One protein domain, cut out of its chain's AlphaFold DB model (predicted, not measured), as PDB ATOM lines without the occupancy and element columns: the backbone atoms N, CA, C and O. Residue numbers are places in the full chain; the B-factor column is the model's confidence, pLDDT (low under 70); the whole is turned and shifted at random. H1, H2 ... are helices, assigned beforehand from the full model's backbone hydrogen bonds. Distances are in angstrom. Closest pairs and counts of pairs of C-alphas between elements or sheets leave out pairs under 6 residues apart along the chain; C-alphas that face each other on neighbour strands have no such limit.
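AT A GLANCE: This is residues 866 to 1047 of the 1082 residues of an uncharacterized protein of Myxococcales bacterium (UniProt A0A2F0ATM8). This is an elongated, layered bundle of long helices running up and down, with H5 in its middle, H3 and H4 packed on one side of H5, and H6 with the short H7 packed on the other. H1 crosses slantwise over H3 on the outside of the bundle, and residues 883 to 888 stick out at one end. The printed part has 182 residues with seven named helices, H1 to H7 in chain order, and no named strand; the class is all helix. It is only just loose, close to compact, with a radius of gyration of the C-alphas of 19.5 A and spans of 67 by 36 by 23 A.

HOW THE PARTS SIT: H1, residues 866 to 883, touches H3, residues 895 to 916, with closest C-alphas Tyr 874 and Ala 902 5.0 A apart, at a tilt of 36 degrees, only just steep, opposite ways. H2, residues 886 to 891, is close to H3 but not clearly touching; their closest C-alphas, Lys 889 and Ile 896, are 7.4 A apart. H3 has a kink of 26 degrees near residue 907. H3 and H4, residues 928 to 958, form a helical hairpin at a shallow tilt of 9 degrees, closest at the C-alphas of Ser 900 and Val 956, 5.1 A. The hub is H5, residues 962 to 984, touching four helices; its closest C-alphas to H4 are Ala 965 and Ile 957, 4.1 A apart, and to H3 Trp 964 and Glu 901, 6.1 A. H6, residues 994 to 1028, runs opposite ways to H5 at a shallow tilt of 7 degrees, with the C-alphas of Gly 973 and Ala 1015 4.2 A apart. H7, residues 1036 to 1046, touches residues 1012 to 1026 of H6, closest at Tyr 1019 and Ala 1039, 5.0 A between C-alphas. H4 and H6 are only just apart, closest 8.4 A. Every O i to N i+4 pair is within hydrogen-bond range in H2, against 12 of 14 in H1, 13 of 18 in H3, 25 of 27 in H4, 17 of 19 in H5, 28 of 31 in H6 and 6 of 7 in H7.

IN THESE COORDINATES: H1 begins at C-alpha 866 (-27.618, 52.176, 22.804) and is 26.1 A long. H3 measures 31.6 A, H4 45.0 A and H5 33.5 A. H6, the longest, measures 50.0 A from C-alpha 994 (-39.515, 67.274, 68.579). H2 and H7 are short, and H7 ends at C-alpha 1046 (-16.925, 54.263, 58.070).

THE WHOLE: The two C-alphas farthest apart, those of Glu 887 and Thr 993, are 67.2 A apart. The printed part has no cut. The link from H3 to H4, 11 residues, is long. The mean pLDDT of the printed part is 89.6; residues 919 to 926 are under 70.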
ATOM      1  N   LEU A 866     -29.003  52.536  23.054       93.19
ATOM      2  CA  LEU A 866     -27.618  52.176  22.804       93.19
ATOM      3  C   LEU A 866     -27.029  51.360  23.958       93.19
ATOM      4  O   LEU A 866     -26.188  50.507  23.695       93.19
ATOM      5  N   ASN A 867     -27.581  51.498  25.168       93.50
ATOM      6  CA  ASN A 867     -27.413  50.598  26.308       93.50
ATOM      7  C   ASN A 867     -27.829  49.175  25.967       93.50
ATOM      8  O   ASN A 867     -26.997  48.265  25.982       93.50
ATOM      9  N   ARG A 868     -29.096  48.974  25.587       95.56
ATOM     10  CA  ARG A 868     -29.616  47.662  25.168       95.56
ATOM     11  C   ARG A 868     -28.794  47.051  24.032       95.56
ATOM     12  O   ARG A 868     -28.520  45.854  24.049       95.56
ATOM     13  N   ALA A 869     -28.342  47.869  23.080       96.44
ATOM     14  CA  ALA A 869     -27.549  47.412  21.941       96.44
ATOM     15  C   ALA A 869     -26.217  46.739  22.320       96.44
ATOM     16  O   ALA A 869     -25.708  45.961  21.517       96.44
ATOM     17  N   ALA A 870     -25.677  46.993  23.513       96.69
ATOM     18  CA  ALA A 870     -24.520  46.266  24.021       96.69
ATOM     19  C   ALA A 870     -24.817  45.345  25.203       96.69
ATOM     20  O   ALA A 870     -24.107  44.367  25.341       96.69
ATOM     21  N   GLN A 871     -25.881  45.560  25.992       96.81
ATOM     22  CA  GLN A 871     -26.397  44.512  26.895       96.81
ATOM     23  C   GLN A 871     -26.606  43.188  26.149       96.81
ATOM     24  O   GLN A 871     -26.287  42.133  26.682       96.81
ATOM     25  N   ARG A 872     -27.000  43.244  24.871       97.69
ATOM     26  CA  ARG A 872     -26.975  42.075  23.980       97.69
ATOM     27  C   ARG A 872     -25.563  41.533  23.705       97.69
ATOM     28  O   ARG A 872     -25.355  40.344  23.886       97.69
ATOM     29  N   ALA A 873     -24.604  42.375  23.311       97.44
ATOM     30  CA  ALA A 873     -23.236  41.945  22.984       97.44
ATOM     31  C   ALA A 873     -22.474  41.364  24.196       97.44
ATOM     32  O   ALA A 873     -21.880  40.295  24.067       97.44
ATOM     33  N   TYR A 874     -22.634  41.962  25.384       98.06
ATOM     34  CA  TYR A 874     -22.206  41.404  26.671       98.06
ATOM     35  C   TYR A 874     -22.743  40.009  26.912       98.06
ATOM     36  O   TYR A 874     -22.003  39.109  27.303       98.06
ATOM     37  N   ASN A 875     -24.056  39.855  26.733       97.44
ATOM     38  CA  ASN A 875     -24.716  38.591  26.983       97.44
ATOM     39  C   ASN A 875     -24.212  37.552  25.984       97.44
ATOM     40  O   ASN A 875     -23.946  36.440  26.410       97.44
ATOM     41  N   SER A 876     -23.940  37.920  24.726       97.75
ATOM     42  CA  SER A 876     -23.264  37.043  23.762       97.75
ATOM     43  C   SER A 876     -21.832  36.681  24.180       97.75
ATOM     44  O   SER A 876     -21.473  35.510  24.137       97.75
ATOM     45  N   ALA A 877     -21.019  37.633  24.653       97.00
ATOM     46  CA  ALA A 877     -19.672  37.342  25.157       97.00
ATOM     47  C   ALA A 877     -19.698  36.403  26.380       97.00
ATOM     48  O   ALA A 877     -18.851  35.517  26.496       97.00
ATOM     49  N   TYR A 878     -20.689  36.568  27.263       96.06
ATOM     50  CA  TYR A 878     -20.933  35.680  28.398       96.06
ATOM     51  C   TYR A 878     -21.446  34.303  27.955       96.06
ATOM     52  O   TYR A 878     -20.913  33.298  28.412       96.06
ATOM     53  N   GLN A 879     -22.394  34.250  27.013       96.31
ATOM     54  CA  GLN A 879     -22.958  33.025  26.431       96.31
ATOM     55  C   GLN A 879     -21.876  32.156  25.783       96.31
ATOM     56  O   GLN A 879     -21.769  30.976  26.128       96.31
ATOM     57  N   VAL A 880     -21.034  32.744  24.920       94.50
ATOM     58  CA  VAL A 880     -19.895  32.055  24.285       94.50
ATOM     59  C   VAL A 880     -19.000  31.432  25.352       94.50
ATOM     60  O   VAL A 880     -18.711  30.242  25.279       94.50
ATOM     61  N   PHE A 881     -18.617  32.182  26.390       95.88
ATOM     62  CA  PHE A 881     -17.830  31.617  27.486       95.88
ATOM     63  C   PHE A 881     -18.568  30.520  28.255       95.88
ATOM     64  O   PHE A 881     -17.960  29.494  28.542       95.88
ATOM     65  N   THR A 882     -19.843  30.701  28.617       94.50
ATOM     66  CA  THR A 882     -20.578  29.691  29.394       94.50
ATOM     67  C   THR A 882     -20.672  28.367  28.644       94.50
ATOM     68  O   THR A 882     -20.482  27.331  29.280       94.50
ATOM     69  N   ALA A 883     -20.833  28.408  27.316       95.25
ATOM     70  CA  ALA A 883     -20.896  27.242  26.436       95.25
ATOM     71  C   ALA A 883     -19.556  26.495  26.260       95.25
ATOM     72  O   ALA A 883     -19.560  25.339  25.845       95.25
ATOM     73  N   LEU A 884     -18.408  27.105  26.586       94.06
ATOM     74  CA  LEU A 884     -17.113  26.417  26.517       94.06
ATOM     75  C   LEU A 884     -17.005  25.292  27.560       94.06
ATOM     76  O   LEU A 884     -17.396  25.454  28.720       94.06
ATOM     77  N   SER A 885     -16.369  24.179  27.199       93.31
ATOM     78  CA  SER A 885     -16.018  23.116  28.149       93.31
ATOM     79  C   SER A 885     -14.993  23.591  29.188       93.31
ATOM     80  O   SER A 885     -14.305  24.600  28.999       93.31
ATOM     81  N   LEU A 886     -14.843  22.858  30.297       89.69
ATOM     82  CA  LEU A 886     -13.873  23.205  31.345       89.69
ATOM     83  C   LEU A 886     -12.430  23.278  30.801       89.69
ATOM     84  O   LEU A 886     -11.683  24.190  31.155       89.69
ATOM     85  N   GLU A 887     -12.063  22.387  29.877       88.44
ATOM     86  CA  GLU A 887     -10.751  22.393  29.215       88.44
ATOM     87  C   GLU A 887     -10.565  23.549  28.230       88.44
ATOM     88  O   GLU A 887      -9.468  24.094  28.114       88.44
ATOM     89  N   GLN A 888     -11.624  23.977  27.538       89.00
ATOM     90  CA  GLN A 888     -11.574  25.190  26.720       89.00
ATOM     91  C   GLN A 888     -11.427  26.436  27.608       89.00
ATOM     92  O   GLN A 888     -10.582  27.287  27.330       89.00
ATOM     93  N   LYS A 889     -12.164  26.508  28.726       90.50
ATOM     94  CA  LYS A 889     -12.071  27.593  29.720       90.50
ATOM     95  C   LYS A 889     -10.663  27.708  30.317       90.50
ATOM     96  O   LYS A 889     -10.150  28.820  30.403       90.50
ATOM     97  N   LYS A 890      -9.999  26.588  30.641       87.69
ATOM     98  CA  LYS A 890      -8.591  26.547  31.102       87.69
ATOM     99  C   LYS A 890      -7.581  27.088  30.076       87.69
ATOM    100  O   LYS A 890      -6.525  27.571  30.475       87.69
ATOM    101  N   LYS A 891      -7.876  26.996  28.773       87.38
ATOM    102  CA  LYS A 891      -6.964  27.380  27.675       87.38
ATOM    103  C   LYS A 891      -7.069  28.854  27.255       87.38
ATOM    104  O   LYS A 891      -6.197  29.327  26.530       87.38
ATOM    105  N   LEU A 892      -8.088  29.585  27.718       88.44
ATOM    106  CA  LEU A 892      -8.255  31.019  27.447       88.44
ATOM    107  C   LEU A 892      -7.128  31.864  28.066       88.44
ATOM    108  O   LEU A 892      -6.717  31.643  29.205       88.44
ATOM    109  N   THR A 893      -6.677  32.903  27.358       83.38
ATOM    110  CA  THR A 893      -5.516  33.729  27.767       83.38
ATOM    111  C   THR A 893      -5.855  35.200  28.032       83.38
ATOM    112  O   THR A 893      -5.404  35.797  29.017       83.38
ATOM    113  N   SER A 894      -6.668  35.780  27.158       82.38
ATOM    114  CA  SER A 894      -7.341  37.073  27.259       82.38
ATOM    115  C   SER A 894      -8.848  36.900  27.503       82.38
ATOM    116  O   SER A 894      -9.451  37.740  28.165       82.38
ATOM    117  N   GLY A 895      -9.432  35.775  27.075       86.81
ATOM    118  CA  GLY A 895     -10.860  35.471  27.097       86.81
ATOM    119  C   GLY A 895     -11.480  35.413  28.491       86.81
ATOM    120  O   GLY A 895     -12.552  35.975  28.668       86.81
ATOM    121  N   ILE A 896     -10.814  34.834  29.506       89.94
ATOM    122  CA  ILE A 896     -11.302  34.882  30.907       89.94
ATOM    123  C   ILE A 896     -11.386  36.328  31.381       89.94
ATOM    124  O   ILE A 896     -12.388  36.753  31.960       89.94
ATOM    125  N   ALA A 897     -10.317  37.088  31.142       89.44
ATOM    126  CA  ALA A 897     -10.258  38.471  31.559       89.44
ATOM    127  C   ALA A 897     -11.368  39.267  30.862       89.44
ATOM    128  O   ALA A 897     -12.131  39.932  31.562       89.44
ATOM    129  N   SER A 898     -11.542  39.063  29.550       92.56
ATOM    130  CA  SER A 898     -12.640  39.605  28.758       92.56
ATOM    131  C   SER A 898     -14.012  39.180  29.294       92.56
ATOM    132  O   SER A 898     -14.770  40.055  29.663       92.56
ATOM    133  N   VAL A 899     -14.371  37.909  29.468       95.88
ATOM    134  CA  VAL A 899     -15.744  37.527  29.883       95.88
ATOM    135  C   VAL A 899     -16.123  37.877  31.328       95.88
ATOM    136  O   VAL A 899     -17.226  38.378  31.561       95.88
ATOM    137  N   SER A 900     -15.204  37.731  32.295       94.88
ATOM    138  CA  SER A 900     -15.376  38.312  33.648       94.88
ATOM    139  C   SER A 900     -15.732  39.777  33.538       94.88
ATOM    140  O   SER A 900     -16.503  40.376  34.294       94.88
ATOM    141  N   GLU A 901     -15.112  40.372  32.538       96.44
ATOM    142  CA  GLU A 901     -15.307  41.727  32.238       96.44
ATOM    143  C   GLU A 901     -16.550  41.985  31.366       96.44
ATOM    144  O   GLU A 901     -17.137  43.035  31.549       96.44
ATOM    145  N   ALA A 902     -17.096  41.083  30.558       96.44
ATOM    146  CA  ALA A 902     -18.438  41.290  30.016       96.44
ATOM    147  C   ALA A 902     -19.419  41.494  31.196       96.44
ATOM    148  O   ALA A 902     -20.125  42.501  31.323       96.44
ATOM    149  N   ARG A 903     -19.310  40.618  32.194       96.88
ATOM    150  CA  ARG A 903     -20.304  40.499  33.256       96.88
ATOM    151  C   ARG A 903     -20.425  41.717  34.196       96.88
ATOM    152  O   ARG A 903     -21.538  42.204  34.392       96.88
ATOM    153  N   PHE A 904     -19.331  42.336  34.688       97.25
ATOM    154  CA  PHE A 904     -19.443  43.493  35.633       97.25
ATOM    155  C   PHE A 904     -20.123  44.752  35.048       97.25
ATOM    156  O   PHE A 904     -20.401  45.686  35.788       97.25
ATOM    157  N   ARG A 905     -20.464  44.813  33.753       96.19
ATOM    158  CA  ARG A 905     -21.273  45.923  33.208       96.19
ATOM    159  C   ARG A 905     -22.557  45.514  32.483       96.19
ATOM    160  O   ARG A 905     -23.297  46.393  32.049       96.19
ATOM    161  N   ASN A 906     -22.949  44.245  32.572       95.75
ATOM    162  CA  ASN A 906     -24.342  44.001  32.947       95.75
ATOM    163  C   ASN A 906     -24.598  44.630  34.335       95.75
ATOM    164  O   ASN A 906     -25.489  45.465  34.478       95.75
ATOM    165  N   GLY A 907     -23.708  44.366  35.304       95.31
ATOM    166  CA  GLY A 907     -23.769  44.909  36.669       95.31
ATOM    167  C   GLY A 907     -23.864  46.439  36.735       95.31
ATOM    168  O   GLY A 907     -24.839  46.968  37.268       95.31
ATOM    169  N   GLU A 908     -22.934  47.191  36.123       93.75
ATOM    170  CA  GLU A 908     -23.057  48.659  36.176       93.75
ATOM    171  C   GLU A 908     -24.227  49.249  35.375       93.75
ATOM    172  O   GLU A 908     -24.594  50.400  35.616       93.75
ATOM    173  N   SER A 909     -24.862  48.498  34.465       92.81
ATOM    174  CA  SER A 909     -26.133  48.952  33.881       92.81
ATOM    175  C   SER A 909     -27.214  49.088  34.962       92.81
ATOM    176  O   SER A 909     -28.058  49.976  34.865       92.81
ATOM    177  N   ILE A 910     -27.154  48.255  36.007       93.00
ATOM    178  CA  ILE A 910     -28.031  48.316  37.182       93.00
ATOM    179  C   ILE A 910     -27.541  49.397  38.162       93.00
ATOM    180  O   ILE A 910     -28.341  50.232  38.581       93.00
ATOM    181  N   TYR A 911     -26.232  49.483  38.442       92.06
ATOM    182  CA  TYR A 911     -25.641  50.558  39.274       92.06
ATOM    183  C   TYR A 911     -26.003  51.967  38.776       92.06
ATOM    184  O   TYR A 911     -26.285  52.851  39.583       92.06
ATOM    185  N   ILE A 912     -26.067  52.195  37.457       88.69
ATOM    186  CA  ILE A 912     -26.502  53.488  36.905       88.69
ATOM    187  C   ILE A 912     -27.989  53.760  37.169       88.69
ATOM    188  O   ILE A 912     -28.343  54.900  37.476       88.69
ATOM    189  N   ASN A 913     -28.854  52.746  37.111       86.12
ATOM    190  CA  ASN A 913     -30.262  52.912  37.477       86.12
ATOM    191  C   ASN A 913     -30.398  53.253  38.970       86.12
ATOM    192  O   ASN A 913     -31.086  54.218  39.303       86.12
ATOM    193  N   ILE A 914     -29.657  52.562  39.842       87.69
ATOM    194  CA  ILE A 914     -29.616  52.849  41.286       87.69
ATOM    195  C   ILE A 914     -29.156  54.295  41.543       87.69
ATOM    196  O   ILE A 914     -29.815  55.050  42.255       87.69
ATOM    197  N   LYS A 915     -28.042  54.712  40.928       84.25
ATOM    198  CA  LYS A 915     -27.393  56.009  41.193       84.25
ATOM    199  C   LYS A 915     -28.137  57.219  40.611       84.25
ATOM    200  O   LYS A 915     -28.031  58.314  41.162       84.25
ATOM    201  N   TYR A 916     -28.858  57.054  39.496       81.25
ATOM    202  CA  TYR A 916     -29.445  58.180  38.748       81.25
ATOM    203  C   TYR A 916     -30.971  58.133  38.565       81.25
ATOM    204  O   TYR A 916     -31.546  59.161  38.197       81.25
ATOM    205  N   ARG A 917     -31.638  56.992  38.801       77.38
ATOM    206  CA  ARG A 917     -33.103  56.851  38.649       77.38
ATOM    207  C   ARG A 917     -33.835  56.634  39.978       77.38
ATOM    208  O   ARG A 917     -34.904  57.212  40.139       77.38
ATOM    209  N   THR A 918     -33.264  55.903  40.940       71.75
ATOM    210  CA  THR A 918     -33.865  55.674  42.273       71.75
ATOM    211  C   THR A 918     -33.204  56.529  43.360       71.75
ATOM    212  O   THR A 918     -32.550  56.011  44.266       71.75
ATOM    213  N   LYS A 919     -33.347  57.856  43.260       67.44
ATOM    214  CA  LYS A 919     -33.063  58.742  44.397       67.44
ATOM    215  C   LYS A 919     -34.247  58.700  45.357       67.44
ATOM    216  O   LYS A 919     -35.329  59.094  44.931       67.44
ATOM    217  N   LEU A 920     -33.997  58.304  46.606       64.75
ATOM    218  CA  LEU A 920     -34.902  58.571  47.725       64.75
ATOM    219  C   LEU A 920     -35.195  60.075  47.761       64.75
ATOM    220  O   LEU A 920     -34.265  60.884  47.636       64.75
ATOM    221  N   ARG A 921     -36.473  60.451  47.828       62.12
ATOM    222  CA  ARG A 921     -36.888  61.858  47.902       62.12
ATOM    223  C   ARG A 921     -38.138  62.016  48.767       62.12
ATOM    224  O   ARG A 921     -39.151  61.406  48.432       62.12
ATOM    225  N   PRO A 922     -38.137  62.924  49.760       57.47
ATOM    226  CA  PRO A 922     -39.362  63.271  50.461       57.47
ATOM    227  C   PRO A 922     -40.370  63.852  49.462       57.47
ATOM    228  O   PRO A 922     -40.154  64.898  48.847       57.47
ATOM    229  N   ARG A 923     -41.489  63.151  49.294       62.38
ATOM    230  CA  ARG A 923     -42.726  63.748  48.797       62.38
ATOM    231  C   ARG A 923     -43.413  64.381  50.002       62.38
ATOM    232  O   ARG A 923     -43.557  63.721  51.027       62.38
ATOM    233  N   LEU A 924     -43.840  65.636  49.874       58.53
ATOM    234  CA  LEU A 924     -44.545  66.369  50.930       58.53
ATOM    235  C   LEU A 924     -45.979  65.834  51.090       58.53
ATOM    236  O   LEU A 924     -46.949  66.421  50.614       58.53
ATOM    237  N   TYR A 925     -46.106  64.670  51.725       62.19
ATOM    238  CA  TYR A 925     -47.384  64.077  52.100       62.19
ATOM    239  C   TYR A 925     -47.893  64.713  53.399       62.19
ATOM    240  O   TYR A 925     -47.262  64.574  54.438       62.19
ATOM    241  N   ARG A 926     -49.081  65.333  53.358       61.16
ATOM    242  CA  ARG A 926     -49.767  65.891  54.545       61.16
ATOM    243  C   ARG A 926     -50.281  64.839  55.550       61.16
ATOM    244  O   ARG A 926     -50.816  65.218  56.581       61.16
ATOM    245  N   LYS A 927     -50.181  63.536  55.248       77.50
ATOM    246  CA  LYS A 927     -50.555  62.435  56.159       77.50
ATOM    247  C   LYS A 927     -49.357  61.517  56.391       77.50
ATOM    248  O   LYS A 927     -48.759  61.046  55.419       77.50
ATOM    249  N   VAL A 928     -49.064  61.242  57.662       80.44
ATOM    250  CA  VAL A 928     -47.900  60.475  58.138       80.44
ATOM    251  C   VAL A 928     -47.829  59.085  57.496       80.44
ATOM    252  O   VAL A 928     -46.802  58.734  56.921       80.44
ATOM    253  N   ASP A 929     -48.928  58.330  57.461       82.12
ATOM    254  CA  ASP A 929     -48.942  56.955  56.921       82.12
ATOM    255  C   ASP A 929     -48.537  56.908  55.443       82.12
ATOM    256  O   ASP A 929     -47.809  56.017  55.001       82.12
ATOM    257  N   LYS A 930     -48.973  57.909  54.663       81.88
ATOM    258  CA  LYS A 930     -48.623  58.031  53.238       81.88
ATOM    259  C   LYS A 930     -47.152  58.409  53.047       81.88
ATOM    260  O   LYS A 930     -46.547  57.963  52.074       81.88
ATOM    261  N   PHE A 931     -46.568  59.168  53.977       84.19
ATOM    262  CA  PHE A 931     -45.135  59.468  54.008       84.19
ATOM    263  C   PHE A 931     -44.307  58.212  54.322       84.19
ATOM    264  O   PHE A 931     -43.430  57.842  53.537       84.19
ATOM    265  N   ILE A 932     -44.634  57.512  55.414       83.62
ATOM    266  CA  ILE A 932     -43.921  56.308  55.866       83.62
ATOM    267  C   ILE A 932     -44.033  55.184  54.826       83.62
ATOM    268  O   ILE A 932     -43.017  54.591  54.454       83.62
ATOM    269  N   LYS A 933     -45.229  54.925  54.280       85.38
ATOM    270  CA  LYS A 933     -45.424  53.894  53.246       85.38
ATOM    271  C   LYS A 933     -44.602  54.176  51.985       85.38
ATOM    272  O   LYS A 933     -43.926  53.276  51.489       85.38
ATOM    273  N   ALA A 934     -44.595  55.420  51.499       83.88
ATOM    274  CA  ALA A 934     -43.808  55.795  50.323       83.88
ATOM    275  C   ALA A 934     -42.293  55.663  50.558       83.88
ATOM    276  O   ALA A 934     -41.582  55.173  49.680       83.88
ATOM    277  N   MET A 935     -41.802  56.034  51.746       85.50
ATOM    278  CA  MET A 935     -40.404  55.835  52.147       85.50
ATOM    279  C   MET A 935     -40.018  54.347  52.111       85.50
ATOM    280  O   MET A 935     -39.016  53.981  51.494       85.50
ATOM    281  N   VAL A 936     -40.833  53.473  52.713       86.88
ATOM    282  CA  VAL A 936     -40.595  52.018  52.735       86.88
ATOM    283  C   VAL A 936     -40.611  51.422  51.321       86.88
ATOM    284  O   VAL A 936     -39.749  50.604  50.992       86.88
ATOM    285  N   GLU A 937     -41.525  51.858  50.451       86.75
ATOM    286  CA  GLU A 937     -41.560  51.438  49.043       86.75
ATOM    287  C   GLU A 937     -40.314  51.887  48.257       86.75
ATOM    288  O   GLU A 937     -39.748  51.085  47.504       86.75
ATOM    289  N   GLU A 938     -39.834  53.125  48.436       85.44
ATOM    290  CA  GLU A 938     -38.611  53.607  47.773       85.44
ATOM    291  C   GLU A 938     -37.347  52.884  48.279       85.44
ATOM    292  O   GLU A 938     -36.490  52.526  47.462       85.44
ATOM    293  N   ILE A 939     -37.252  52.584  49.583       87.12
ATOM    294  CA  ILE A 939     -36.164  51.778  50.166       87.12
ATOM    295  C   ILE A 939     -36.195  50.350  49.599       87.12
ATOM    296  O   ILE A 939     -35.199  49.899  49.024       87.12
ATOM    297  N   LYS A 940     -37.342  49.656  49.665       88.69
ATOM    298  CA  LYS A 940     -37.505  48.272  49.171       88.69
ATOM    299  C   LYS A 940     -37.167  48.153  47.682       88.69
ATOM    300  O   LYS A 940     -36.427  47.258  47.276       88.69
ATOM    301  N   LYS A 941     -37.639  49.101  46.866       88.12
ATOM    302  CA  LYS A 941     -37.350  49.184  45.422       88.12
ATOM    303  C   LYS A 941     -35.871  49.424  45.111       88.12
ATOM    304  O   LYS A 941     -35.397  49.039  44.042       88.12
ATOM    305  N   ARG A 942     -35.137  50.074  46.015       89.12
ATOM    306  CA  ARG A 942     -33.692  50.276  45.882       89.12
ATOM    307  C   ARG A 942     -32.904  49.042  46.331       89.12
ATOM    308  O   ARG A 942     -31.937  48.695  45.654       89.12
ATOM    309  N   GLY A 943     -33.349  48.350  47.381       90.12
ATOM    310  CA  GLY A 943     -32.779  47.082  47.853       90.12
ATOM    311  C   GLY A 943     -32.743  45.996  46.772       90.12
ATOM    312  O   GLY A 943     -31.666  45.504  46.437       90.12
ATOM    313  N   THR A 944     -33.873  45.713  46.116       91.75
ATOM    314  CA  THR A 944     -33.955  44.653  45.085       91.75
ATOM    315  C   THR A 944     -33.074  44.913  43.856       91.75
ATOM    316  O   THR A 944     -32.536  43.984  43.243       91.75
ATOM    317  N   LEU A 945     -32.845  46.183  43.499       92.44
ATOM    318  CA  LEU A 945     -31.872  46.554  42.465       92.44
ATOM    319  C   LEU A 945     -30.426  46.319  42.926       92.44
ATOM    320  O   LEU A 945     -29.595  45.882  42.126       92.44
ATOM    321  N   ILE A 946     -30.117  46.594  44.196       93.88
ATOM    322  CA  ILE A 946     -28.795  46.346  44.789       93.88
ATOM    323  C   ILE A 946     -28.512  44.841  44.829       93.88
ATOM    324  O   ILE A 946     -27.440  44.433  44.393       93.88
ATOM    325  N   GLU A 947     -29.468  44.009  45.239       94.56
ATOM    326  CA  GLU A 947     -29.379  42.539  45.192       94.56
ATOM    327  C   GLU A 947     -29.145  42.023  43.765       94.56
ATOM    328  O   GLU A 947     -28.206  41.262  43.514       94.56
ATOM    329  N   SER A 948     -29.931  42.518  42.800       94.81
ATOM    330  CA  SER A 948     -29.780  42.191  41.375       94.81
ATOM    331  C   SER A 948     -28.378  42.521  40.848       94.81
ATOM    332  O   SER A 948     -27.793  41.754  40.079       94.81
ATOM    333  N   ALA A 949     -27.799  43.644  41.286       95.12
ATOM    334  CA  ALA A 949     -26.425  44.014  40.966       95.12
ATOM    335  C   ALA A 949     -25.388  43.162  41.726       95.12
ATOM    336  O   ALA A 949     -24.415  42.719  41.111       95.12
ATOM    337  N   ARG A 950     -25.596  42.874  43.025       95.25
ATOM    338  CA  ARG A 950     -24.731  42.000  43.849       95.25
ATOM    339  C   ARG A 950     -24.603  40.608  43.226       95.25
ATOM    340  O   ARG A 950     -23.478  40.123  43.133       95.25
ATOM    341  N   LYS A 951     -25.687  40.015  42.705       96.25
ATOM    342  CA  LYS A 951     -25.659  38.714  42.000       96.25
ATOM    343  C   LYS A 951     -24.696  38.722  40.807       96.25
ATOM    344  O   LYS A 951     -23.756  37.932  40.769       96.25
ATOM    345  N   ILE A 952     -24.858  39.679  39.888       96.44
ATOM    346  CA  ILE A 952     -23.993  39.809  38.701       96.44
ATOM    347  C   ILE A 952     -22.538  40.123  39.097       96.44
ATOM    348  O   ILE A 952     -21.597  39.660  38.454       96.44
ATOM    349  N   TYR A 953     -22.330  40.900  40.162       97.19
ATOM    350  CA  TYR A 953     -21.001  41.161  40.714       97.19
ATOM    351  C   TYR A 953     -20.374  39.918  41.370       97.19
ATOM    352  O   TYR A 953     -19.168  39.731  41.237       97.19
ATOM    353  N   GLY A 954     -21.159  39.033  41.988       95.94
ATOM    354  CA  GLY A 954     -20.708  37.734  42.503       95.94
ATOM    355  C   GLY A 954     -20.117  36.839  41.412       95.94
ATOM    356  O   GLY A 954     -18.988  36.365  41.546       95.94
ATOM    357  N   GLU A 955     -20.815  36.703  40.282       95.50
ATOM    358  CA  GLU A 955     -20.333  35.956  39.105       95.50
ATOM    359  C   GLU A 955     -18.978  36.493  38.591       95.50
ATOM    360  O   GLU A 955     -18.100  35.741  38.172       95.50
ATOM    361  N   VAL A 956     -18.756  37.809  38.672       96.50
ATOM    362  CA  VAL A 956     -17.493  38.453  38.259       96.50
ATOM    363  C   VAL A 956     -16.346  38.144  39.223       96.50
ATOM    364  O   VAL A 956     -15.199  38.003  38.792       96.50
ATOM    365  N   ILE A 957     -16.644  38.046  40.521       94.56
ATOM    366  CA  ILE A 957     -15.673  37.699  41.564       94.56
ATOM    367  C   ILE A 957     -15.234  36.239  41.399       94.56
ATOM    368  O   ILE A 957     -14.033  35.961  41.409       94.56
ATOM    369  N   GLN A 958     -16.179  35.327  41.144       92.69
ATOM    370  CA  GLN A 958     -15.912  33.903  40.893       92.69
ATOM    371  C   GLN A 958     -14.958  33.667  39.714       92.69
ATOM    372  O   GLN A 958     -14.111  32.776  39.776       92.69
ATOM    373  N   LEU A 959     -15.036  34.491  38.665       90.88
ATOM    374  CA  LEU A 959     -14.155  34.394  37.496       90.88
ATOM    375  C   LEU A 959     -12.721  34.900  37.754       90.88
ATOM    376  O   LEU A 959     -11.859  34.768  36.884       90.88
ATOM    377  N   LYS A 960     -12.449  35.476  38.936       89.75
ATOM    378  CA  LYS A 960     -11.121  35.866  39.453       89.75
ATOM    379  C   LYS A 960     -10.272  36.753  38.528       89.75
ATOM    380  O   LYS A 960      -9.091  36.949  38.802       89.75
ATOM    381  N   SER A 961     -10.842  37.356  37.477       91.12
ATOM    382  CA  SER A 961     -10.159  38.357  36.645       91.12
ATOM    383  C   SER A 961      -9.872  39.596  37.490       91.12
ATOM    384  O   SER A 961     -10.812  40.323  37.844       91.12
ATOM    385  N   PRO A 962      -8.610  39.878  37.860       88.44
ATOM    386  CA  PRO A 962      -8.429  40.652  39.077       88.44
ATOM    387  C   PRO A 962      -8.755  42.144  38.955       88.44
ATOM    388  O   PRO A 962      -8.968  42.807  39.963       88.44
ATOM    389  N   ASN A 963      -8.851  42.715  37.743       88.81
ATOM    390  CA  ASN A 963      -9.335  44.096  37.607       88.81
ATOM    391  C   ASN A 963     -10.828  44.202  37.962       88.81
ATOM    392  O   ASN A 963     -11.273  45.231  38.466       88.81
ATOM    393  N   TRP A 964     -11.579  43.124  37.743       93.75
ATOM    394  CA  TRP A 964     -13.038  43.136  37.722       93.75
ATOM    395  C   TRP A 964     -13.662  42.488  38.936       93.75
ATOM    396  O   TRP A 964     -14.665  43.015  39.399       93.75
ATOM    397  N   ALA A 965     -13.031  41.466  39.516       94.00
ATOM    398  CA  ALA A 965     -13.393  40.969  40.843       94.00
ATOM    399  C   ALA A 965     -13.327  42.096  41.899       94.00
ATOM    400  O   ALA A 965     -14.254  42.274  42.680       94.00
ATOM    401  N   ILE A 966     -12.278  42.927  41.850       94.25
ATOM    402  CA  ILE A 966     -12.070  44.059  42.774       94.25
ATOM    403  C   ILE A 966     -12.999  45.240  42.457       94.25
ATOM    404  O   ILE A 966     -13.497  45.910  43.355       94.25
ATOM    405  N   ALA A 967     -13.275  45.504  41.174       94.75
ATOM    406  CA  ALA A 967     -14.275  46.509  40.816       94.75
ATOM    407  C   ALA A 967     -15.687  46.089  41.272       94.75
ATOM    408  O   ALA A 967     -16.462  46.928  41.726       94.75
ATOM    409  N   ALA A 968     -16.000  44.792  41.178       96.25
ATOM    410  CA  ALA A 968     -17.268  44.199  41.583       96.25
ATOM    411  C   ALA A 968     -17.501  44.282  43.095       96.25
ATOM    412  O   ALA A 968     -18.548  44.783  43.497       96.25
ATOM    413  N   THR A 969     -16.537  43.873  43.927       94.50
ATOM    414  CA  THR A 969     -16.630  43.994  45.396       94.50
ATOM    415  C   THR A 969     -16.766  45.449  45.845       94.50
ATOM    416  O   THR A 969     -17.720  45.770  46.551       94.50
ATOM    417  N   ALA A 970     -15.916  46.359  45.353       95.44
ATOM    418  CA  ALA A 970     -16.025  47.789  45.665       95.44
ATOM    419  C   ALA A 970     -17.399  48.380  45.301       95.44
ATOM    420  O   ALA A 970     -17.946  49.185  46.052       95.44
ATOM    421  N   ARG A 971     -17.998  47.967  44.173       96.00
ATOM    422  CA  ARG A 971     -19.347  48.417  43.798       96.00
ATOM    423  C   ARG A 971     -20.455  47.839  44.671       96.00
ATOM    424  O   ARG A 971     -21.500  48.475  44.734       96.00
ATOM    425  N   GLN A 972     -20.268  46.697  45.339       95.31
ATOM    426  CA  GLN A 972     -21.224  46.249  46.359       95.31
ATOM    427  C   GLN A 972     -21.210  47.213  47.554       95.31
ATOM    428  O   GLN A 972     -22.271  47.720  47.915       95.31
ATOM    429  N   GLY A 973     -20.022  47.560  48.066       95.25
ATOM    430  CA  GLY A 973     -19.859  48.547  49.141       95.25
ATOM    431  C   GLY A 973     -20.455  49.910  48.786       95.25
ATOM    432  O   GLY A 973     -21.328  50.395  49.498       95.25
ATOM    433  N   GLU A 974     -20.107  50.473  47.621       95.44
ATOM    434  CA  GLU A 974     -20.638  51.775  47.169       95.44
ATOM    435  C   GLU A 974     -22.169  51.815  47.021       95.44
ATOM    436  O   GLU A 974     -22.767  52.891  47.060       95.44
ATOM    437  N   MET A 975     -22.815  50.672  46.775       94.94
ATOM    438  CA  MET A 975     -24.275  50.590  46.671       94.94
ATOM    439  C   MET A 975     -24.951  50.551  48.040       94.94
ATOM    440  O   MET A 975     -25.975  51.212  48.214       94.94
ATOM    441  N   LEU A 976     -24.382  49.786  48.974       94.38
ATOM    442  CA  LEU A 976     -24.881  49.604  50.339       94.38
ATOM    443  C   LEU A 976     -24.653  50.867  51.178       94.38
ATOM    444  O   LEU A 976     -25.591  51.375  51.782       94.38
ATOM    445  N   GLU A 977     -23.457  51.453  51.099       94.56
ATOM    446  CA  GLU A 977     -23.116  52.734  51.726       94.56
ATOM    447  C   GLU A 977     -24.057  53.849  51.254       94.56
ATOM    448  O   GLU A 977     -24.684  54.529  52.057       94.56
ATOM    449  N   ALA A 978     -24.244  53.987  49.938       91.69
ATOM    450  CA  ALA A 978     -25.138  55.005  49.398       91.69
ATOM    451  C   ALA A 978     -26.628  54.731  49.689       91.69
ATOM    452  O   ALA A 978     -27.451  55.616  49.428       91.69
ATOM    453  N   LEU A 979     -27.006  53.521  50.125       91.31
ATOM    454  CA  LEU A 979     -28.341  53.232  50.663       91.31
ATOM    455  C   LEU A 979     -28.416  53.659  52.131       91.31
ATOM    456  O   LEU A 979     -29.303  54.441  52.448       91.31
ATOM    457  N   SER A 980     -27.460  53.228  52.961       92.94
ATOM    458  CA  SER A 980     -27.304  53.614  54.372       92.94
ATOM    459  C   SER A 980     -27.402  55.133  54.567       92.94
ATOM    460  O   SER A 980     -28.353  55.604  55.190       92.94
ATOM    461  N   SER A 981     -26.528  55.919  53.922       90.88
ATOM    462  CA  SER A 981     -26.553  57.388  54.039       90.88
ATOM    463  C   SER A 981     -27.887  57.994  53.602       90.88
ATOM    464  O   SER A 981     -28.344  58.952  54.198       90.88
ATOM    465  N   ALA A 982     -28.557  57.418  52.601       88.00
ATOM    466  CA  ALA A 982     -29.829  57.937  52.093       88.00
ATOM    467  C   ALA A 982     -31.066  57.494  52.902       88.00
ATOM    468  O   ALA A 982     -32.168  57.957  52.609       88.00
ATOM    469  N   ILE A 983     -30.898  56.582  53.866       89.75
ATOM    470  CA  ILE A 983     -31.884  56.271  54.911       89.75
ATOM    471  C   ILE A 983     -31.652  57.209  56.103       89.75
ATOM    472  O   ILE A 983     -32.607  57.794  56.596       89.75
ATOM    473  N   TYR A 984     -30.391  57.419  56.491       88.94
ATOM    474  CA  TYR A 984     -29.995  58.349  57.553       88.94
ATOM    475  C   TYR A 984     -30.336  59.820  57.230       88.94
ATOM    476  O   TYR A 984     -30.881  60.534  58.061       88.94
ATOM    477  N   GLU A 985     -30.088  60.265  55.994       87.88
ATOM    478  CA  GLU A 985     -30.436  61.606  55.486       87.88
ATOM    479  C   GLU A 985     -31.946  61.784  55.188       87.88
ATOM    480  O   GLU A 985     -32.347  62.814  54.639       87.88
ATOM    481  N   TYR A 986     -32.801  60.791  55.467       86.62
ATOM    482  CA  TYR A 986     -34.228  60.884  55.154       86.62
ATOM    483  C   TYR A 986     -34.956  61.730  56.219       86.62
ATOM    484  O   TYR A 986     -34.893  61.402  57.403       86.62
ATOM    485  N   PRO A 987     -35.651  62.822  55.845       85.12
ATOM    486  CA  PRO A 987     -36.214  63.748  56.823       85.12
ATOM    487  C   PRO A 987     -37.422  63.156  57.554       85.12
ATOM    488  O   PRO A 987     -38.166  62.341  57.002       85.12
ATOM    489  N   ALA A 988     -37.652  63.636  58.776       84.50
ATOM    490  CA  ALA A 988     -38.865  63.346  59.527       84.50
ATOM    491  C   ALA A 988     -40.120  63.962  58.864       84.50
ATOM    492  O   ALA A 988     -40.011  64.951  58.127       84.50
ATOM    493  N   PRO A 989     -41.322  63.403  59.110       84.31
ATOM    494  CA  PRO A 989     -42.586  64.034  58.741       84.31
ATOM    495  C   PRO A 989     -42.693  65.471  59.294       84.31
ATOM    496  O   PRO A 989     -42.509  65.656  60.495       84.31
ATOM    497  N   PRO A 990     -43.063  66.487  58.484       78.38
ATOM    498  CA  PRO A 990     -43.194  67.884  58.942       78.38
ATOM    499  C   PRO A 990     -44.308  68.161  59.970       78.38
ATOM    500  O   PRO A 990     -44.573  69.316  60.279       78.38
ATOM    501  N   SER A 991     -45.005  67.124  60.435       80.38
ATOM    502  CA  SER A 991     -46.119  67.179  61.387       80.38
ATOM    503  C   SER A 991     -45.806  66.459  62.707       80.38
ATOM    504  O   SER A 991     -46.730  66.123  63.439       80.38
ATOM    505  N   PHE A 992     -44.534  66.144  62.966       86.81
ATOM    506  CA  PHE A 992     -44.073  65.502  64.199       86.81
ATOM    507  C   PHE A 992     -43.560  66.536  65.208       86.81
ATOM    508  O   PHE A 992     -42.846  67.468  64.822       86.81
ATOM    509  N   THR A 993     -43.874  66.326  66.492       87.69
ATOM    510  CA  THR A 993     -43.231  67.029  67.620       87.69
ATOM    511  C   THR A 993     -41.732  66.721  67.673       87.69
ATOM    512  O   THR A 993     -41.254  65.828  66.973       87.69
ATOM    513  N   GLU A 994     -40.969  67.451  68.485       84.56
ATOM    514  CA  GLU A 994     -39.515  67.274  68.579       84.56
ATOM    515  C   GLU A 994     -39.131  65.835  68.981       84.56
ATOM    516  O   GLU A 994     -38.437  65.162  68.216       84.56
ATOM    517  N   ASP A 995     -39.723  65.301  70.053       84.06
ATOM    518  CA  ASP A 995     -39.554  63.905  70.500       84.06
ATOM    519  C   ASP A 995     -39.956  62.885  69.418       84.06
ATOM    520  O   ASP A 995     -39.280  61.876  69.206       84.06
ATOM    521  N   GLN A 996     -41.036  63.148  68.672       85.69
ATOM    522  CA  GLN A 996     -41.463  62.283  67.564       85.69
ATOM    523  C   GLN A 996     -40.472  62.323  66.391       85.69
ATOM    524  O   GLN A 996     -40.256  61.304  65.727       85.69
ATOM    525  N   GLN A 997     -39.845  63.472  66.121       85.88
ATOM    526  CA  GLN A 997     -38.780  63.582  65.125       85.88
ATOM    527  C   GLN A 997     -37.502  62.878  65.588       85.88
ATOM    528  O   GLN A 997     -36.830  62.269  64.752       85.88
ATOM    529  N   GLU A 998     -37.158  62.938  66.875       86.50
ATOM    530  CA  GLU A 998     -36.016  62.218  67.447       86.50
ATOM    531  C   GLU A 998     -36.228  60.701  67.406       86.50
ATOM    532  O   GLU A 998     -35.434  59.996  66.779       86.50
ATOM    533  N   ALA A 999     -37.344  60.196  67.938       85.94
ATOM    534  CA  ALA A 999     -37.687  58.773  67.894       85.94
ATOM    535  C   ALA A 999     -37.709  58.228  66.450       85.94
ATOM    536  O   ALA A 999     -37.177  57.150  66.165       85.94
ATOM    537  N   PHE A1000     -38.248  59.000  65.498       87.81
ATOM    538  CA  PHE A1000     -38.222  58.640  64.079       87.81
ATOM    539  C   PHE A1000     -36.791  58.561  63.520       87.81
ATOM    540  O   PHE A1000     -36.450  57.565  62.874       87.81
ATOM    541  N   LYS A1001     -35.935  59.559  63.800       87.44
ATOM    542  CA  LYS A1001     -34.508  59.552  63.415       87.44
ATOM    543  C   LYS A1001     -33.751  58.377  64.045       87.44
ATOM    544  O   LYS A1001     -32.911  57.791  63.363       87.44
ATOM    545  N   GLY A1002     -34.082  57.983  65.277       88.19
ATOM    546  CA  GLY A1002     -33.568  56.772  65.926       88.19
ATOM    547  C   GLY A1002     -33.829  55.526  65.079       88.19
ATOM    548  O   GLY A1002     -32.889  54.919  64.564       88.19
ATOM    549  N   THR A1003     -35.101  55.230  64.780       87.62
ATOM    550  CA  THR A1003     -35.463  54.041  63.975       87.62
ATOM    551  C   THR A1003     -34.892  54.043  62.548       87.62
ATOM    552  O   THR A1003     -34.729  52.980  61.939       87.62
ATOM    553  N   LEU A1004     -34.590  55.218  61.980       89.69
ATOM    554  CA  LEU A1004     -33.875  55.333  60.706       89.69
ATOM    555  C   LEU A1004     -32.366  55.120  60.853       89.69
ATOM    556  O   LEU A1004     -31.756  54.558  59.942       89.69
ATOM    557  N   THR A1005     -31.776  55.514  61.980       91.12
ATOM    558  CA  THR A1005     -30.355  55.310  62.285       91.12
ATOM    559  C   THR A1005     -30.041  53.821  62.411       91.12
ATOM    560  O   THR A1005     -29.168  53.343  61.688       91.12
ATOM    561  N   ASP A1006     -30.828  53.054  63.173       90.06
ATOM    562  CA  ASP A1006     -30.662  51.592  63.300       90.06
ATOM    563  C   ASP A1006     -30.705  50.890  61.932       90.06
ATOM    564  O   ASP A1006     -29.869  50.047  61.583       90.06
ATOM    565  N   ARG A1007     -31.677  51.287  61.101       88.81
ATOM    566  CA  ARG A1007     -31.865  50.756  59.743       88.81
ATOM    567  C   ARG A1007     -30.746  51.176  58.795       88.81
ATOM    568  O   ARG A1007     -30.379  50.396  57.916       88.81
ATOM    569  N   ALA A1008     -30.205  52.382  58.939       92.00
ATOM    570  CA  ALA A1008     -29.057  52.840  58.166       92.00
ATOM    571  C   ALA A1008     -27.777  52.088  58.565       92.00
ATOM    572  O   ALA A1008     -26.999  51.708  57.684       92.00
ATOM    573  N   GLU A1009     -27.580  51.817  59.855       93.06
ATOM    574  CA  GLU A1009     -26.386  51.159  60.390       93.06
ATOM    575  C   GLU A1009     -26.305  49.687  59.944       93.06
ATOM    576  O   GLU A1009     -25.256  49.236  59.482       93.06
ATOM    577  N   ALA A1010     -27.435  48.972  59.889       92.38
ATOM    578  CA  ALA A1010     -27.509  47.622  59.311       92.38
ATOM    579  C   ALA A1010     -27.014  47.542  57.844       92.38
ATOM    580  O   ALA A1010     -26.439  46.532  57.420       92.38
ATOM    581  N   TYR A1011     -27.189  48.610  57.054       93.38
ATOM    582  CA  TYR A1011     -26.615  48.718  55.705       93.38
ATOM    583  C   TYR A1011     -25.174  49.251  55.693       93.38
ATOM    584  O   TYR A1011     -24.422  48.920  54.771       93.38
ATOM    585  N   ARG A1012     -24.757  50.032  56.701       95.06
ATOM    586  CA  ARG A1012     -23.362  50.472  56.880       95.06
ATOM    587  C   ARG A1012     -22.452  49.280  57.160       95.06
ATOM    588  O   ARG A1012     -21.436  49.142  56.483       95.06
ATOM    589  N   THR A1013     -22.847  48.380  58.060       95.12
ATOM    590  CA  THR A1013     -22.104  47.148  58.375       95.12
ATOM    591  C   THR A1013     -21.879  46.300  57.124       95.12
ATOM    592  O   THR A1013     -20.735  45.994  56.788       95.12
ATOM    593  N   GLN A1014     -22.923  46.043  56.327       94.94
ATOM    594  CA  GLN A1014     -22.776  45.332  55.045       94.94
ATOM    595  C   GLN A1014     -21.889  46.077  54.027       94.94
ATOM    596  O   GLN A1014     -21.246  45.450  53.179       94.94
ATOM    597  N   ALA A1015     -21.841  47.413  54.067       96.06
ATOM    598  CA  ALA A1015     -20.935  48.189  53.223       96.06
ATOM    599  C   ALA A1015     -19.470  48.041  53.668       96.06
ATOM    600  O   ALA A1015     -18.597  47.844  52.819       96.06
ATOM    601  N   ILE A1016     -19.211  48.069  54.982       95.62
ATOM    602  CA  ILE A1016     -17.900  47.796  55.588       95.62
ATOM    603  C   ILE A1016     -17.438  46.384  55.201       95.62
ATOM    604  O   ILE A1016     -16.351  46.244  54.644       95.62
ATOM    605  N   GLU A1017     -18.276  45.357  55.367       95.56
ATOM    606  CA  GLU A1017     -17.991  43.978  54.929       95.56
ATOM    607  C   GLU A1017     -17.632  43.892  53.439       95.56
ATOM    608  O   GLU A1017     -16.640  43.264  53.061       95.56
ATOM    609  N   ALA A1018     -18.409  44.542  52.567       95.56
ATOM    610  CA  ALA A1018     -18.166  44.531  51.127       95.56
ATOM    611  C   ALA A1018     -16.855  45.246  50.742       95.56
ATOM    612  O   ALA A1018     -16.159  44.814  49.814       95.56
ATOM    613  N   TYR A1019     -16.475  46.303  51.468       96.62
ATOM    614  CA  TYR A1019     -15.179  46.959  51.306       96.62
ATOM    615  C   TYR A1019     -14.024  46.133  51.900       96.62
ATOM    616  O   TYR A1019     -12.984  46.014  51.250       96.62
ATOM    617  N   MET A1020     -14.201  45.463  53.044       95.12
ATOM    618  CA  MET A1020     -13.236  44.490  53.583       95.12
ATOM    619  C   MET A1020     -12.998  43.343  52.590       95.12
ATOM    620  O   MET A1020     -11.850  43.004  52.292       95.12
ATOM    621  N   LEU A1021     -14.063  42.798  51.996       94.94
ATOM    622  CA  LEU A1021     -13.985  41.788  50.940       94.94
ATOM    623  C   LEU A1021     -13.272  42.328  49.690       94.94
ATOM    624  O   LEU A1021     -12.512  41.594  49.057       94.94
ATOM    625  N   CYS A1022     -13.450  43.608  49.347       95.31
ATOM    626  CA  CYS A1022     -12.681  44.258  48.284       95.31
ATOM    627  C   CYS A1022     -11.178  44.295  48.595       95.31
ATOM    628  O   CYS A1022     -10.369  43.977  47.719       95.31
ATOM    629  N   MET A1023     -10.795  44.622  49.831       92.81
ATOM    630  CA  MET A1023      -9.392  44.631  50.260       92.81
ATOM    631  C   MET A1023      -8.788  43.226  50.288       92.81
ATOM    632  O   MET A1023      -7.719  43.018  49.714       92.81
ATOM    633  N   LYS A1024      -9.513  42.238  50.827       93.81
ATOM    634  CA  LYS A1024      -9.129  40.819  50.792       93.81
ATOM    635  C   LYS A1024      -8.944  40.316  49.355       93.81
ATOM    636  O   LYS A1024      -7.885  39.791  49.026       93.81
ATOM    637  N   THR A1025      -9.897  40.591  48.460       91.56
ATOM    638  CA  THR A1025      -9.791  40.255  47.023       91.56
ATOM    639  C   THR A1025      -8.571  40.926  46.371       91.56
ATOM    640  O   THR A1025      -7.890  40.328  45.535       91.56
ATOM    641  N   ALA A1026      -8.263  42.171  46.750       89.88
ATOM    642  CA  ALA A1026      -7.096  42.891  46.248       89.88
ATOM    643  C   ALA A1026      -5.767  42.330  46.772       89.88
ATOM    644  O   ALA A1026      -4.787  42.327  46.025       89.88
ATOM    645  N   GLN A1027      -5.738  41.810  47.998       89.12
ATOM    646  CA  GLN A1027      -4.585  41.138  48.595       89.12
ATOM    647  C   GLN A1027      -4.362  39.742  47.993       89.12
ATOM    648  O   GLN A1027      -3.260  39.460  47.524       89.12
ATOM    649  N   GLU A1028      -5.404  38.908  47.916       91.06
ATOM    650  CA  GLU A1028      -5.369  37.550  47.344       91.06
ATOM    651  C   GLU A1028      -4.902  37.551  45.885       91.06
ATOM    652  O   GLU A1028      -3.986  36.819  45.504       91.06
ATOM    653  N   LEU A1029      -5.478  38.429  45.061       86.81
ATOM    654  CA  LEU A1029      -5.073  38.586  43.663       86.81
ATOM    655  C   LEU A1029      -3.835  39.505  43.513       86.81
ATOM    656  O   LEU A1029      -3.307  39.673  42.411       86.81
ATOM    657  N   GLN A1030      -3.349  40.071  44.624       86.12
ATOM    658  CA  GLN A1030      -2.200  40.972  44.770       86.12
ATOM    659  C   GLN A1030      -2.239  42.243  43.886       86.12
ATOM    660  O   GLN A1030      -1.212  42.622  43.315       86.12
ATOM    661  N   TRP A1031      -3.400  42.864  43.665       84.00
ATOM    662  CA  TRP A1031      -3.715  43.626  42.443       84.00
ATOM    663  C   TRP A1031      -4.576  44.885  42.738       84.00
ATOM    664  O   TRP A1031      -5.714  45.016  42.296       84.00
ATOM    665  N   PHE A1032      -4.026  45.878  43.438       85.06
ATOM    666  CA  PHE A1032      -4.737  47.099  43.888       85.06
ATOM    667  C   PHE A1032      -5.038  48.115  42.762       85.06
ATOM    668  O   PHE A1032      -4.200  48.307  41.891       85.06
ATOM    669  N   ASN A1033      -6.195  48.791  42.757       85.38
ATOM    670  CA  ASN A1033      -6.549  49.913  41.852       85.38
ATOM    671  C   ASN A1033      -7.403  50.973  42.553       85.38
ATOM    672  O   ASN A1033      -7.755  50.808  43.707       85.38
ATOM    673  N   SER A1034      -7.851  51.983  41.801       87.12
ATOM    674  CA  SER A1034      -8.850  52.992  42.188       87.12
ATOM    675  C   SER A1034     -10.187  52.466  42.742       87.12
ATOM    676  O   SER A1034     -11.025  53.280  43.108       87.12
ATOM    677  N   TYR A1035     -10.447  51.153  42.733       91.50
ATOM    678  CA  TYR A1035     -11.627  50.556  43.367       91.50
ATOM    679  C   TYR A1035     -11.266  50.022  44.763       91.50
ATOM    680  O   TYR A1035     -11.975  50.336  45.709       91.50
ATOM    681  N   SER A1036     -10.126  49.332  44.928       90.88
ATOM    682  CA  SER A1036      -9.603  48.975  46.262       90.88
ATOM    683  C   SER A1036      -9.087  50.188  47.050       90.88
ATOM    684  O   SER A1036      -9.320  50.283  48.238       90.88
ATOM    685  N   ASP A1037      -8.436  51.141  46.384       89.06
ATOM    686  CA  ASP A1037      -8.007  52.440  46.933       89.06
ATOM    687  C   ASP A1037      -9.214  53.264  47.424       89.06
ATOM    688  O   ASP A1037      -9.192  53.818  48.519       89.06
ATOM    689  N   ASN A1038     -10.322  53.252  46.668       90.25
ATOM    690  CA  ASN A1038     -11.580  53.836  47.135       90.25
ATOM    691  C   ASN A1038     -12.166  53.047  48.318       90.25
ATOM    692  O   ASN A1038     -12.562  53.663  49.298       90.25
ATOM    693  N   ALA A1039     -12.187  51.710  48.263       92.62
ATOM    694  CA  ALA A1039     -12.684  50.868  49.356       92.62
ATOM    695  C   ALA A1039     -11.917  51.100  50.671       92.62
ATOM    696  O   ALA A1039     -12.537  51.290  51.710       92.62
ATOM    697  N   GLU A1040     -10.586  51.177  50.621       90.88
ATOM    698  CA  GLU A1040      -9.734  51.497  51.772       90.88
ATOM    699  C   GLU A1040     -10.011  52.899  52.325       90.88
ATOM    700  O   GLU A1040     -10.150  53.074  53.534       90.88
ATOM    701  N   LYS A1041     -10.183  53.890  51.439       92.00
ATOM    702  CA  LYS A1041     -10.568  55.249  51.832       92.00
ATOM    703  C   LYS A1041     -11.983  55.333  52.416       92.00
ATOM    704  O   LYS A1041     -12.240  56.218  53.225       92.00
ATOM    705  N   ARG A1042     -12.919  54.466  52.015       94.38
ATOM    706  CA  ARG A1042     -14.253  54.403  52.639       94.38
ATOM    707  C   ARG A1042     -14.210  53.668  53.977       94.38
ATOM    708  O   ARG A1042     -14.821  54.156  54.919       94.38
ATOM    709  N   LEU A1043     -13.425  52.596  54.115       93.44
ATOM    710  CA  LEU A1043     -13.217  51.917  55.402       93.44
ATOM    711  C   LEU A1043     -12.713  52.881  56.485       93.44
ATOM    712  O   LEU A1043     -13.319  52.941  57.547       93.44
ATOM    713  N   SER A1044     -11.710  53.717  56.196       90.94
ATOM    714  CA  SER A1044     -11.201  54.700  57.173       90.94
ATOM    715  C   SER A1044     -12.135  55.883  57.466       90.94
ATOM    716  O   SER A1044     -11.751  56.795  58.193       90.94
ATOM    717  N   ILE A1045     -13.302  55.945  56.823       92.06
ATOM    718  CA  ILE A1045     -14.350  56.948  57.069       92.06
ATOM    719  C   ILE A1045     -15.538  56.290  57.786       92.06
ATOM    720  O   ILE A1045     -16.171  56.919  58.626       92.06
ATOM    721  N   LEU A1046     -15.833  55.026  57.469       90.69
ATOM    722  CA  LEU A1046     -16.925  54.263  58.070       90.69
ATOM    723  C   LEU A1046     -16.551  53.636  59.423       90.69
ATOM    724  O   LEU A1046     -17.438  53.506  60.261       90.69
ATOM    725  N   ASP A1047     -15.279  53.292  59.635       88.44
ATOM    726  CA  ASP A1047     -14.715  52.767  60.889       88.44
ATOM    727  C   ASP A1047     -13.262  53.293  61.061       88.44
ATOM    728  O   ASP A1047     -12.284  52.610  60.733       88.44
TER     729      ASP A1047